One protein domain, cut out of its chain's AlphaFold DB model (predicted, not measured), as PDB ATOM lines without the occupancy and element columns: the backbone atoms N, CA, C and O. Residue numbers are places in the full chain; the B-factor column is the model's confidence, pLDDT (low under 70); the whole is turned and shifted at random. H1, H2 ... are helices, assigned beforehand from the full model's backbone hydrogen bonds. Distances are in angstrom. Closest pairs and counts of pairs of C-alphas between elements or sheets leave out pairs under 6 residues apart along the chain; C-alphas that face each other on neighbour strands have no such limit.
ATOM      1  N   PHE A   2     -37.256  20.335   0.664       68.81
ATOM      2  CA  PHE A   2     -38.490  21.082   0.989       68.81
ATOM      3  C   PHE A   2     -39.140  21.761  -0.235       68.81
ATOM      4  O   PHE A   2     -40.354  21.737  -0.388       68.81
ATOM      5  N   ALA A   3     -38.334  22.290  -1.163       68.69
ATOM      6  CA  ALA A   3     -38.838  22.956  -2.366       68.69
ATOM      7  C   ALA A   3     -39.468  22.002  -3.405       68.69
ATOM      8  O   ALA A   3     -40.303  22.421  -4.210       68.69
ATOM      9  N   THR A   4     -39.085  20.723  -3.411       69.19
ATOM     10  CA  THR A   4     -39.514  19.737  -4.421       69.19
ATOM     11  C   THR A   4     -40.472  18.677  -3.877       69.19
ATOM     12  O   THR A   4     -41.071  17.966  -4.673       69.19
ATOM     13  N   GLY A   5     -40.638  18.577  -2.554       75.06
ATOM     14  CA  GLY A   5     -41.554  17.636  -1.903       75.06
ATOM     15  C   GLY A   5     -42.900  18.246  -1.495       75.06
ATOM     16  O   GLY A   5     -43.091  19.464  -1.534       75.06
ATOM     17  N   GLU A   6     -43.810  17.371  -1.069       79.94
ATOM     18  CA  GLU A   6     -45.074  17.722  -0.414       79.94
ATOM     19  C   GLU A   6     -44.833  17.815   1.099       79.94
ATOM     20  O   GLU A   6     -44.515  16.821   1.751       79.94
ATOM     21  N   PHE A   7     -44.909  19.024   1.653       85.12
ATOM     22  CA  PHE A   7     -44.738  19.278   3.089       85.12
ATOM     23  C   PHE A   7     -46.088  19.382   3.816       85.12
ATOM     24  O   PHE A   7     -46.140  19.323   5.044       85.12
ATOM     25  N   GLU A   8     -47.176  19.514   3.059       86.00
ATOM     26  CA  GLU A   8     -48.542  19.762   3.520       86.00
ATOM     27  C   GLU A   8     -49.085  18.622   4.396       86.00
ATOM     28  O   GLU A   8     -49.958  18.844   5.227       86.00
ATOM     29  N   GLN A   9     -48.545  17.411   4.236       84.94
ATOM     30  CA  GLN A   9     -48.927  16.213   4.995       84.94
ATOM     31  C   GLN A   9     -47.863  15.796   6.023       84.94
ATOM     32  O   GLN A   9     -47.912  14.689   6.559       84.94
ATOM     33  N   SER A  10     -46.862  16.645   6.269       87.31
ATOM     34  CA  SER A  10     -45.788  16.325   7.210       87.31
ATOM     35  C   SER A  10     -46.300  16.258   8.650       87.31
ATOM     36  O   SER A  10     -47.137  17.054   9.082       87.31
ATOM     37  N   THR A  11     -45.763  15.311   9.420       90.00
ATOM     38  CA  THR A  11     -46.090  15.144  10.848       90.00
ATOM     39  C   THR A  11     -45.701  16.357  11.686       90.00
ATOM     40  O   THR A  11     -46.290  16.632  12.726       90.00
ATOM     41  N   GLU A  12     -44.699  17.090  11.222       90.12
ATOM     42  CA  GLU A  12     -44.129  18.273  11.836       90.12
ATOM     43  C   GLU A  12     -45.101  19.455  11.782       90.12
ATOM     44  O   GLU A  12     -45.174  20.219  12.750       90.12
ATOM     45  N   LEU A  13     -45.849  19.576  10.677       91.62
ATOM     46  CA  LEU A  13     -46.814  20.644  10.415       91.62
ATOM     47  C   LEU A  13     -48.204  20.358  10.999       91.62
ATOM     48  O   LEU A  13     -48.932  21.300  11.306       91.62
ATOM     49  N   GLN A  14     -48.563  19.083  11.168       91.69
ATOM     50  CA  GLN A  14     -49.901  18.676  11.590       91.69
ATOM     51  C   GLN A  14     -50.321  19.336  12.918       91.69
ATOM     52  O   GLN A  14     -49.701  19.126  13.963       91.69
ATOM     53  N   GLY A  15     -51.404  20.118  12.880       91.94
ATOM     54  CA  GLY A  15     -51.940  20.852  14.033       91.94
ATOM     55  C   GLY A  15     -51.213  22.161  14.363       91.94
ATOM     56  O   GLY A  15     -51.511  22.775  15.389       91.94
ATOM     57  N   LYS A  16     -50.259  22.583  13.526       93.12
ATOM     58  CA  LYS A  16     -49.476  23.827  13.652       93.12
ATOM     59  C   LYS A  16     -49.596  24.715  12.410       93.12
ATOM     60  O   LYS A  16     -48.825  25.645  12.212       93.12
ATOM     61  N   GLU A  17     -50.574  24.459  11.551       93.12
ATOM     62  CA  GLU A  17     -50.757  25.168  10.283       93.12
ATOM     63  C   GLU A  17     -51.018  26.667  10.498       93.12
ATOM     64  O   GLU A  17     -50.600  27.502   9.692       93.12
ATOM     65  N   THR A  18     -51.686  27.006  11.602       94.44
ATOM     66  CA  THR A  18     -52.114  28.366  11.952       94.44
ATOM     67  C   THR A  18     -51.235  29.037  13.005       94.44
ATOM     68  O   THR A  18     -51.463  30.210  13.305       94.44
ATOM     69  N   THR A  19     -50.233  28.345  13.562       95.06
ATOM     70  CA  THR A  19     -49.282  28.980  14.486       95.06
ATOM     71  C   THR A  19     -48.409  29.986  13.735       95.06
ATOM     72  O   THR A  19     -48.163  29.786  12.537       95.06
ATOM     73  N   PRO A  20     -47.917  31.050  14.391       95.81
ATOM     74  CA  PRO A  20     -46.988  31.988  13.769       95.81
ATOM     75  C   PRO A  20     -45.750  31.278  13.210       95.81
ATOM     76  O   PRO A  20     -45.151  30.454  13.906       95.81
ATOM     77  N   LEU A  21     -45.339  31.608  11.978       94.75
ATOM     78  CA  LEU A  21     -44.203  30.937  11.328       94.75
ATOM     79  C   LEU A  21     -42.940  31.007  12.195       94.75
ATOM     80  O   LEU A  21     -42.240  30.008  12.327       94.75
ATOM     81  N   LEU A  22     -42.667  32.173  12.792       92.56
ATOM     82  CA  LEU A  22     -41.470  32.402  13.603       92.56
ATOM     83  C   LEU A  22     -41.407  31.477  14.828       92.56
ATOM     84  O   LEU A  22     -40.334  30.985  15.166       92.56
ATOM     85  N   GLU A  23     -42.543  31.228  15.480       94.00
ATOM     86  CA  GLU A  23     -42.652  30.285  16.601       94.00
ATOM     87  C   GLU A  23     -42.455  28.851  16.105       94.00
ATOM     88  O   GLU A  23     -41.619  28.115  16.626       94.00
ATOM     89  N   PHE A  24     -43.136  28.489  15.017       95.38
ATOM     90  CA  PHE A  24     -43.054  27.159  14.424       95.38
ATOM     91  C   PHE A  24     -41.620  26.751  14.059       95.38
ATOM     92  O   PHE A  24     -41.173  25.668  14.445       95.38
ATOM     93  N   VAL A  25     -40.866  27.603  13.348       94.44
ATOM     94  CA  VAL A  25     -39.500  27.241  12.930       94.44
ATOM     95  C   VAL A  25     -38.542  27.083  14.110       94.44
ATOM     96  O   VAL A  25     -37.629  26.257  14.062       94.44
ATOM     97  N   ARG A  26     -38.772  27.827  15.192       94.88
ATOM     98  CA  ARG A  26     -37.966  27.744  16.410       94.88
ATOM     99  C   ARG A  26     -38.300  26.496  17.215       94.88
ATOM    100  O   ARG A  26     -37.394  25.757  17.586       94.88
ATOM    101  N   ASP A  27     -39.581  26.240  17.441       94.56
ATOM    102  CA  ASP A  27     -40.030  25.176  18.339       94.56
ATOM    103  C   ASP A  27     -39.913  23.788  17.707       94.56
ATOM    104  O   ASP A  27     -39.624  22.810  18.394       94.56
ATOM    105  N   VAL A  28     -40.124  23.686  16.391       93.75
ATOM    106  CA  VAL A  28     -40.100  22.401  15.679       93.75
ATOM    107  C   VAL A  28     -38.703  22.043  15.188       93.75
ATOM    108  O   VAL A  28     -38.298  20.887  15.307       93.75
ATOM    109  N   PHE A  29     -37.960  23.015  14.656       93.06
ATOM    110  CA  PHE A  29     -36.652  22.764  14.040       93.06
ATOM    111  C   PHE A  29     -35.467  23.255  14.878       93.06
ATOM    112  O   PHE A  29     -34.324  23.010  14.497       93.06
ATOM    113  N   GLY A  30     -35.706  23.916  16.016       93.25
ATOM    114  CA  GLY A  30     -34.639  24.408  16.890       93.25
ATOM    115  C   GLY A  30     -33.791  25.513  16.257       93.25
ATOM    116  O   GLY A  30     -32.639  25.687  16.651       93.25
ATOM    117  N   ILE A  31     -34.327  26.220  15.257       94.44
ATOM    118  CA  ILE A  31     -33.630  27.308  14.566       94.44
ATOM    119  C   ILE A  31     -33.487  28.494  15.529       94.44
ATOM    120  O   ILE A  31     -34.423  28.834  16.256       94.44
ATOM    121  N   ASP A  32     -32.306  29.111  15.564       95.25
ATOM    122  CA  ASP A  32     -32.056  30.280  16.404       95.25
ATOM    123  C   ASP A  32     -32.880  31.497  15.949       95.25
ATOM    124  O   ASP A  32     -33.440  31.536  14.855       95.25
ATOM    125  N   LYS A  33     -32.982  32.511  16.815       91.62
ATOM    126  CA  LYS A  33     -33.842  33.674  16.562       91.62
ATOM    127  C   LYS A  33     -33.461  34.417  15.277       91.62
ATOM    128  O   LYS A  33     -34.357  34.797  14.533       91.62
ATOM    129  N   GLU A  34     -32.173  34.634  15.042       92.00
ATOM    130  CA  GLU A  34     -31.682  35.477  13.948       92.00
ATOM    131  C   GLU A  34     -31.938  34.797  12.601       92.00
ATOM    132  O   GLU A  34     -32.488  35.407  11.681       92.00
ATOM    133  N   LEU A  35     -31.640  33.498  12.506       93.81
ATOM    134  CA  LEU A  35     -31.938  32.710  11.314       93.81
ATOM    135  C   LEU A  35     -33.450  32.533  11.102       93.81
ATOM    136  O   LEU A  35     -33.920  32.582   9.964       93.81
ATOM    137  N   ALA A  36     -34.229  32.366  12.174       93.56
ATOM    138  CA  ALA A  36     -35.684  32.267  12.092       93.56
ATOM    139  C   ALA A  36     -36.322  33.565  11.568       93.56
ATOM    140  O   ALA A  36     -37.214  33.505  10.723       93.56
ATOM    141  N   GLU A  37     -35.848  34.730  12.018       93.38
ATOM    142  CA  GLU A  37     -36.297  36.039  11.521       93.38
ATOM    143  C   GLU A  37     -35.911  36.244  10.052       93.38
ATOM    144  O   GLU A  37     -36.746  36.678   9.257       93.38
ATOM    145  N   ALA A  38     -34.691  35.866   9.656       93.06
ATOM    146  CA  ALA A  38     -34.275  35.917   8.256       93.06
ATOM    147  C   ALA A  38     -35.153  35.019   7.364       93.06
ATOM    148  O   ALA A  38     -35.595  35.445   6.297       93.06
ATOM    149  N   LEU A  39     -35.467  33.798   7.804       94.38
ATOM    150  CA  LEU A  39     -36.359  32.897   7.071       94.38
ATOM    151  C   LEU A  39     -37.784  33.457   6.976       94.38
ATOM    152  O   LEU A  39     -38.355  33.484   5.887       94.38
ATOM    153  N   ALA A  40     -38.349  33.929   8.088       94.38
ATOM    154  CA  ALA A  40     -39.715  34.438   8.121       94.38
ATOM    155  C   ALA A  40     -39.881  35.706   7.271       94.38
ATOM    156  O   ALA A  40     -40.798  35.795   6.458       94.38
ATOM    157  N   TYR A  41     -38.980  36.675   7.411       94.31
ATOM    158  CA  TYR A  41     -39.157  37.985   6.790       94.31
ATOM    159  C   TYR A  41     -38.473  38.111   5.426       94.31
ATOM    160  O   TYR A  41     -39.056  38.695   4.520       94.31
ATOM    161  N   ALA A  42     -37.275  37.552   5.232       92.38
ATOM    162  CA  ALA A  42     -36.534  37.723   3.977       92.38
ATOM    163  C   ALA A  42     -36.818  36.631   2.931       92.38
ATOM    164  O   ALA A  42     -36.611  36.868   1.743       92.38
ATOM    165  N   VAL A  43     -37.284  35.446   3.346       93.81
ATOM    166  CA  VAL A  43     -37.590  34.333   2.423       93.81
ATOM    167  C   VAL A  43     -39.092  34.102   2.308       93.81
ATOM    168  O   VAL A  43     -39.620  34.015   1.201       93.81
ATOM    169  N   ALA A  44     -39.796  34.020   3.438       94.25
ATOM    170  CA  ALA A  44     -41.243  33.836   3.450       94.25
ATOM    171  C   ALA A  44     -42.017  35.155   3.298       94.25
ATOM    172  O   ALA A  44     -43.226  35.104   3.094       94.25
ATOM    173  N   PHE A  45     -41.345  36.311   3.370       93.81
ATOM    174  CA  PHE A  45     -41.943  37.647   3.235       93.81
ATOM    175  C   PHE A  45     -43.076  37.940   4.223       93.81
ATOM    176  O   PHE A  45     -43.960  38.729   3.915       93.81
ATOM    177  N   CYS A  46     -43.051  37.342   5.418       93.12
ATOM    178  CA  CYS A  46     -44.069  37.622   6.423       93.12
ATOM    179  C   CYS A  46     -44.177  39.127   6.709       93.12
ATOM    180  O   CYS A  46     -43.166  39.813   6.853       93.12
ATOM    181  N   VAL A  47     -45.400  39.645   6.786       90.19
ATOM    182  CA  VAL A  47     -45.635  41.086   7.004       90.19
ATOM    183  C   VAL A  47     -45.990  41.408   8.450       90.19
ATOM    184  O   VAL A  47     -45.621  42.480   8.928       90.19
ATOM    185  N   ASP A  48     -46.639  40.472   9.148       89.62
ATOM    186  CA  ASP A  48     -47.004  40.541  10.564       89.62
ATOM    187  C   ASP A  48     -46.294  39.412  11.334       89.62
ATOM    188  O   ASP A  48     -46.032  38.325  10.808       89.62
ATOM    189  N   VAL A  49     -46.001  39.650  12.613       90.69
ATOM    190  CA  VAL A  49     -45.452  38.637  13.533       90.69
ATOM    191  C   VAL A  49     -46.370  37.416  13.702       90.69
ATOM    192  O   VAL A  49     -45.914  36.364  14.141       90.69
ATOM    193  N   LYS A  50     -47.659  37.547  13.370       92.31
ATOM    194  CA  LYS A  50     -48.705  36.517  13.455       92.31
ATOM    195  C   LYS A  50     -48.937  35.770  12.143       92.31
ATOM    196  O   LYS A  50     -49.880  34.979  12.073       92.31
ATOM    197  N   ASP A  51     -48.124  36.009  11.116       91.88
ATOM    198  CA  ASP A  51     -48.261  35.320   9.835       91.88
ATOM    199  C   ASP A  51     -48.233  33.799  10.023       91.88
ATOM    200  O   ASP A  51     -47.311  33.225  10.611       91.88
ATOM    201  N   GLN A  52     -49.284  33.152   9.521       94.31
ATOM    202  CA  GLN A  52     -49.528  31.731   9.729       94.31
ATOM    203  C   GLN A  52     -48.499  30.870   8.998       94.31
ATOM    204  O   GLN A  52     -48.095  31.162   7.869       94.31
ATOM    205  N   THR A  53     -48.134  29.756   9.629       94.88
ATOM    206  CA  THR A  53     -47.114  28.827   9.137       94.88
ATOM    207  C   THR A  53     -47.428  28.311   7.735       94.88
ATOM    208  O   THR A  53     -46.586  28.425   6.848       94.88
ATOM    209  N   LEU A  54     -48.623  27.767   7.496       93.12
ATOM    210  CA  LEU A  54     -48.931  27.102   6.226       93.12
ATOM    211  C   LEU A  54     -48.847  28.055   5.006       93.12
ATOM    212  O   LEU A  54     -48.100  27.738   4.075       93.12
ATOM    213  N   PRO A  55     -49.511  29.232   4.990       91.81
ATOM    214  CA  PRO A  55     -49.332  30.224   3.923       91.81
ATOM    215  C   PRO A  55     -47.875  30.661   3.735       91.81
ATOM    216  O   PRO A  55     -47.381  30.731   2.609       91.81
ATOM    217  N   ALA A  56     -47.150  30.893   4.830       93.38
ATOM    218  CA  ALA A  56     -45.766  31.343   4.765       93.38
ATOM    219  C   ALA A  56     -44.813  30.257   4.218       93.38
ATOM    220  O   ALA A  56     -43.871  30.558   3.478       93.38
ATOM    221  N   LEU A  57     -45.081  28.974   4.486       93.94
ATOM    222  CA  LEU A  57     -44.357  27.853   3.879       93.94
ATOM    223  C   LEU A  57     -44.639  27.727   2.373       93.94
ATOM    224  O   LEU A  57     -43.716  27.432   1.609       93.94
ATOM    225  N   PHE A  58     -45.866  28.009   1.916       92.69
ATOM    226  CA  PHE A  58     -46.157  28.095   0.482       92.69
ATOM    227  C   PHE A  58     -45.358  29.211  -0.194       92.69
ATOM    228  O   PHE A  58     -44.735  28.957  -1.230       92.69
ATOM    229  N   ARG A  59     -45.293  30.402   0.418       92.88
ATOM    230  CA  ARG A  59     -44.444  31.503  -0.068       92.88
ATOM    231  C   ARG A  59     -42.970  31.121  -0.100       92.88
ATOM    232  O   ARG A  59     -42.313  31.318  -1.117       92.88
ATOM    233  N   THR A  60     -42.472  30.483   0.957       94.12
ATOM    234  CA  THR A  60     -41.088  29.981   1.028       94.12
ATOM    235  C   THR A  60     -40.794  29.009  -0.116       94.12
ATOM    236  O   THR A  60     -39.767  29.109  -0.784       94.12
ATOM    237  N   ARG A  61     -41.710  28.072  -0.396       93.62
ATOM    238  CA  ARG A  61     -41.572  27.137  -1.520       93.62
ATOM    239  C   ARG A  61     -41.568  27.861  -2.867       93.62
ATOM    240  O   ARG A  61     -40.752  27.514  -3.720       93.62
ATOM    241  N   ALA A  62     -42.452  28.838  -3.065       92.88
ATOM    242  CA  ALA A  62     -42.499  29.642  -4.285       92.88
ATOM    243  C   ALA A  62     -41.198  30.433  -4.485       92.88
ATOM    244  O   ALA A  62     -40.604  30.352  -5.556       92.88
ATOM    245  N   TYR A  63     -40.699  31.092  -3.435       93.88
ATOM    246  CA  TYR A  63     -39.410  31.784  -3.435       93.88
ATOM    247  C   TYR A  63     -38.291  30.848  -3.908       93.88
ATOM    248  O   TYR A  63     -37.620  31.129  -4.900       93.88
ATOM    249  N   LEU A  64     -38.138  29.687  -3.261       94.06
ATOM    250  CA  LEU A  64     -37.069  28.731  -3.572       94.06
ATOM    251  C   LEU A  64     -37.165  28.149  -4.989       94.06
ATOM    252  O   LEU A  64     -36.138  27.831  -5.581       94.06
ATOM    253  N   ARG A  65     -38.376  27.995  -5.535       93.19
ATOM    254  CA  ARG A  65     -38.587  27.536  -6.919       93.19
ATOM    255  C   ARG A  65     -38.315  28.620  -7.963       93.19
ATOM    256  O   ARG A  65     -38.033  28.284  -9.109       93.19
ATOM    257  N   SER A  66     -38.432  29.889  -7.585       93.75
ATOM    258  CA  SER A  66     -38.230  31.029  -8.482       93.75
ATOM    259  C   SER A  66     -36.767  31.463  -8.576       93.75
ATOM    260  O   SER A  66     -36.351  31.971  -9.618       93.75
ATOM    261  N   VAL A  67     -35.972  31.244  -7.521       93.38
ATOM    262  CA  VAL A  67     -34.529  31.540  -7.519       93.38
ATOM    263  C   VAL A  67     -33.833  30.808  -8.668       93.38
ATOM    264  O   VAL A  67     -34.031  29.612  -8.876       93.38
ATOM    265  N   GLY A  68     -32.990  31.523  -9.414       91.75
ATOM    266  CA  GLY A  68     -32.208  30.951 -10.511       91.75
ATOM    267  C   GLY A  68     -32.948  30.861 -11.845       91.75
ATOM    268  O   GLY A  68     -32.313  30.552 -12.849       91.75
ATOM    269  N   ARG A  69     -34.259  31.150 -11.902       93.56
ATOM    270  CA  ARG A  69     -35.034  31.031 -13.150       93.56
ATOM    271  C   ARG A  69     -34.605  32.045 -14.213       93.56
ATOM    272  O   ARG A  69     -34.432  31.674 -15.368       93.56
ATOM    273  N   TYR A  70     -34.462  33.308 -13.819       92.44
ATOM    274  CA  TYR A  70     -34.054  34.409 -14.707       92.44
ATOM    275  C   TYR A  70     -32.813  35.156 -14.204       92.44
ATOM    276  O   TYR A  70     -32.305  36.048 -14.877       92.44
ATOM    277  N   GLY A  71     -32.319  34.798 -13.020       89.50
ATOM    278  CA  GLY A  71     -31.209  35.460 -12.356       89.50
ATOM    279  C   GLY A  71     -31.033  34.943 -10.926       89.50
ATOM    280  O   GLY A  71     -31.718  34.002 -10.519       89.50
ATOM    281  N   PRO A  72     -30.119  35.543 -10.148       87.06
ATOM    282  CA  PRO A  72     -29.832  35.108  -8.779       87.06
ATOM    283  C   PRO A  72     -30.975  35.395  -7.789       87.06
ATOM    284  O   PRO A  72     -31.056  34.747  -6.750       87.06
ATOM    285  N   SER A  73     -31.861  36.342  -8.108       90.25
ATOM    286  CA  SER A  73     -33.043  36.701  -7.313       90.25
ATOM    287  C   SER A  73     -34.308  36.006  -7.860       90.25
ATOM    288  O   SER A  73     -34.368  35.715  -9.057       90.25
ATOM    289  N   PRO A  74     -35.335  35.744  -7.023       92.62
ATOM    290  CA  PRO A  74     -36.624  35.210  -7.472       92.62
ATOM    291  C   PRO A  74     -37.578  36.279  -8.027       92.62
ATOM    292  O   PRO A  74     -38.722  35.958  -8.351       92.62
ATOM    293  N   PHE A  75     -37.143  37.537  -8.113       91.12
ATOM    294  CA  PHE A  75     -37.974  38.678  -8.488       91.12
ATOM    295  C   PHE A  75     -37.601  39.238  -9.854       91.12
ATOM    296  O   PHE A  75     -36.440  39.231 -10.262       91.12
ATOM    297  N   LEU A  76     -38.610  39.786 -10.525       89.56
ATOM    298  CA  LEU A  76     -38.472  40.581 -11.736       89.56
ATOM    299  C   LEU A  76     -39.144  41.930 -11.510       89.56
ATOM    300  O   LEU A  76     -40.181  42.009 -10.850       89.56
ATOM    301  N   ILE A  77     -38.579  42.971 -12.109       85.94
ATOM    302  CA  ILE A  77     -39.190  44.291 -12.160       85.94
ATOM    303  C   ILE A  77     -39.405  44.688 -13.616       85.94
ATOM    304  O   ILE A  77     -38.508  44.581 -14.449       85.94
TER     305      ILE A  77
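This is residues 2 to 77 of the 442 residues of an uncharacterized protein of Thanatephorus cucumeris (strain AG1-IB / isolate 7/3/14) (UniProt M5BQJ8). The longest helix, H3, makes a corner with H1 at its first end, and H2 packs steeply on both. Residues 2 to 20, with no named element, loop past the side of H3 away from H2, and residues 67 to 77 form a tail beyond its last end. The printed part has 76 residues with three named helices, H1, H2, H3, and no named strand; its class is all helix, with 34 residues in helices, under half. It is compact, radius of gyration of the C-alphas 12.6 A, spanning 36 by 26 by 19 A.

Find C-alpha 53 at (-47.114, 28.827, 9.137); from there H3, residues 53 to 66, runs 19.9 A to C-alpha 66 at (-38.230, 31.029, -8.482). H2 is residues 33 to 43, 14.6 A; H1 is residues 21 to 29, 11.5 A.

H3 and H2 touch at the C-alphas of Thr 60 and Val 43, their closest, 5.8 A, at a steep tilt of 63 degrees, the same way. H3, with residues 53 to 56 alone, and H1 touch only at their ends, closest C-alphas Thr 53 and Leu 21, 4.2 A, about perpendicular at 87 degrees. H1 and H2 touch, closest C-alphas Leu 22 and Ala 36, 6.0 A, at a steep tilt of 54 degrees, opposite ways. Every O i to N i+4 pair is within hydrogen-bond range in H2 and H3, and 4 of 5 in H1.

The C-alphas farthest apart, Thr 11 and Ile 77, stand 37.8 A apart. The printed part has no cut; the link H1 to H2 is tight, H2 to H3 short. Look for low confidence at residues 2 to 4, under 70.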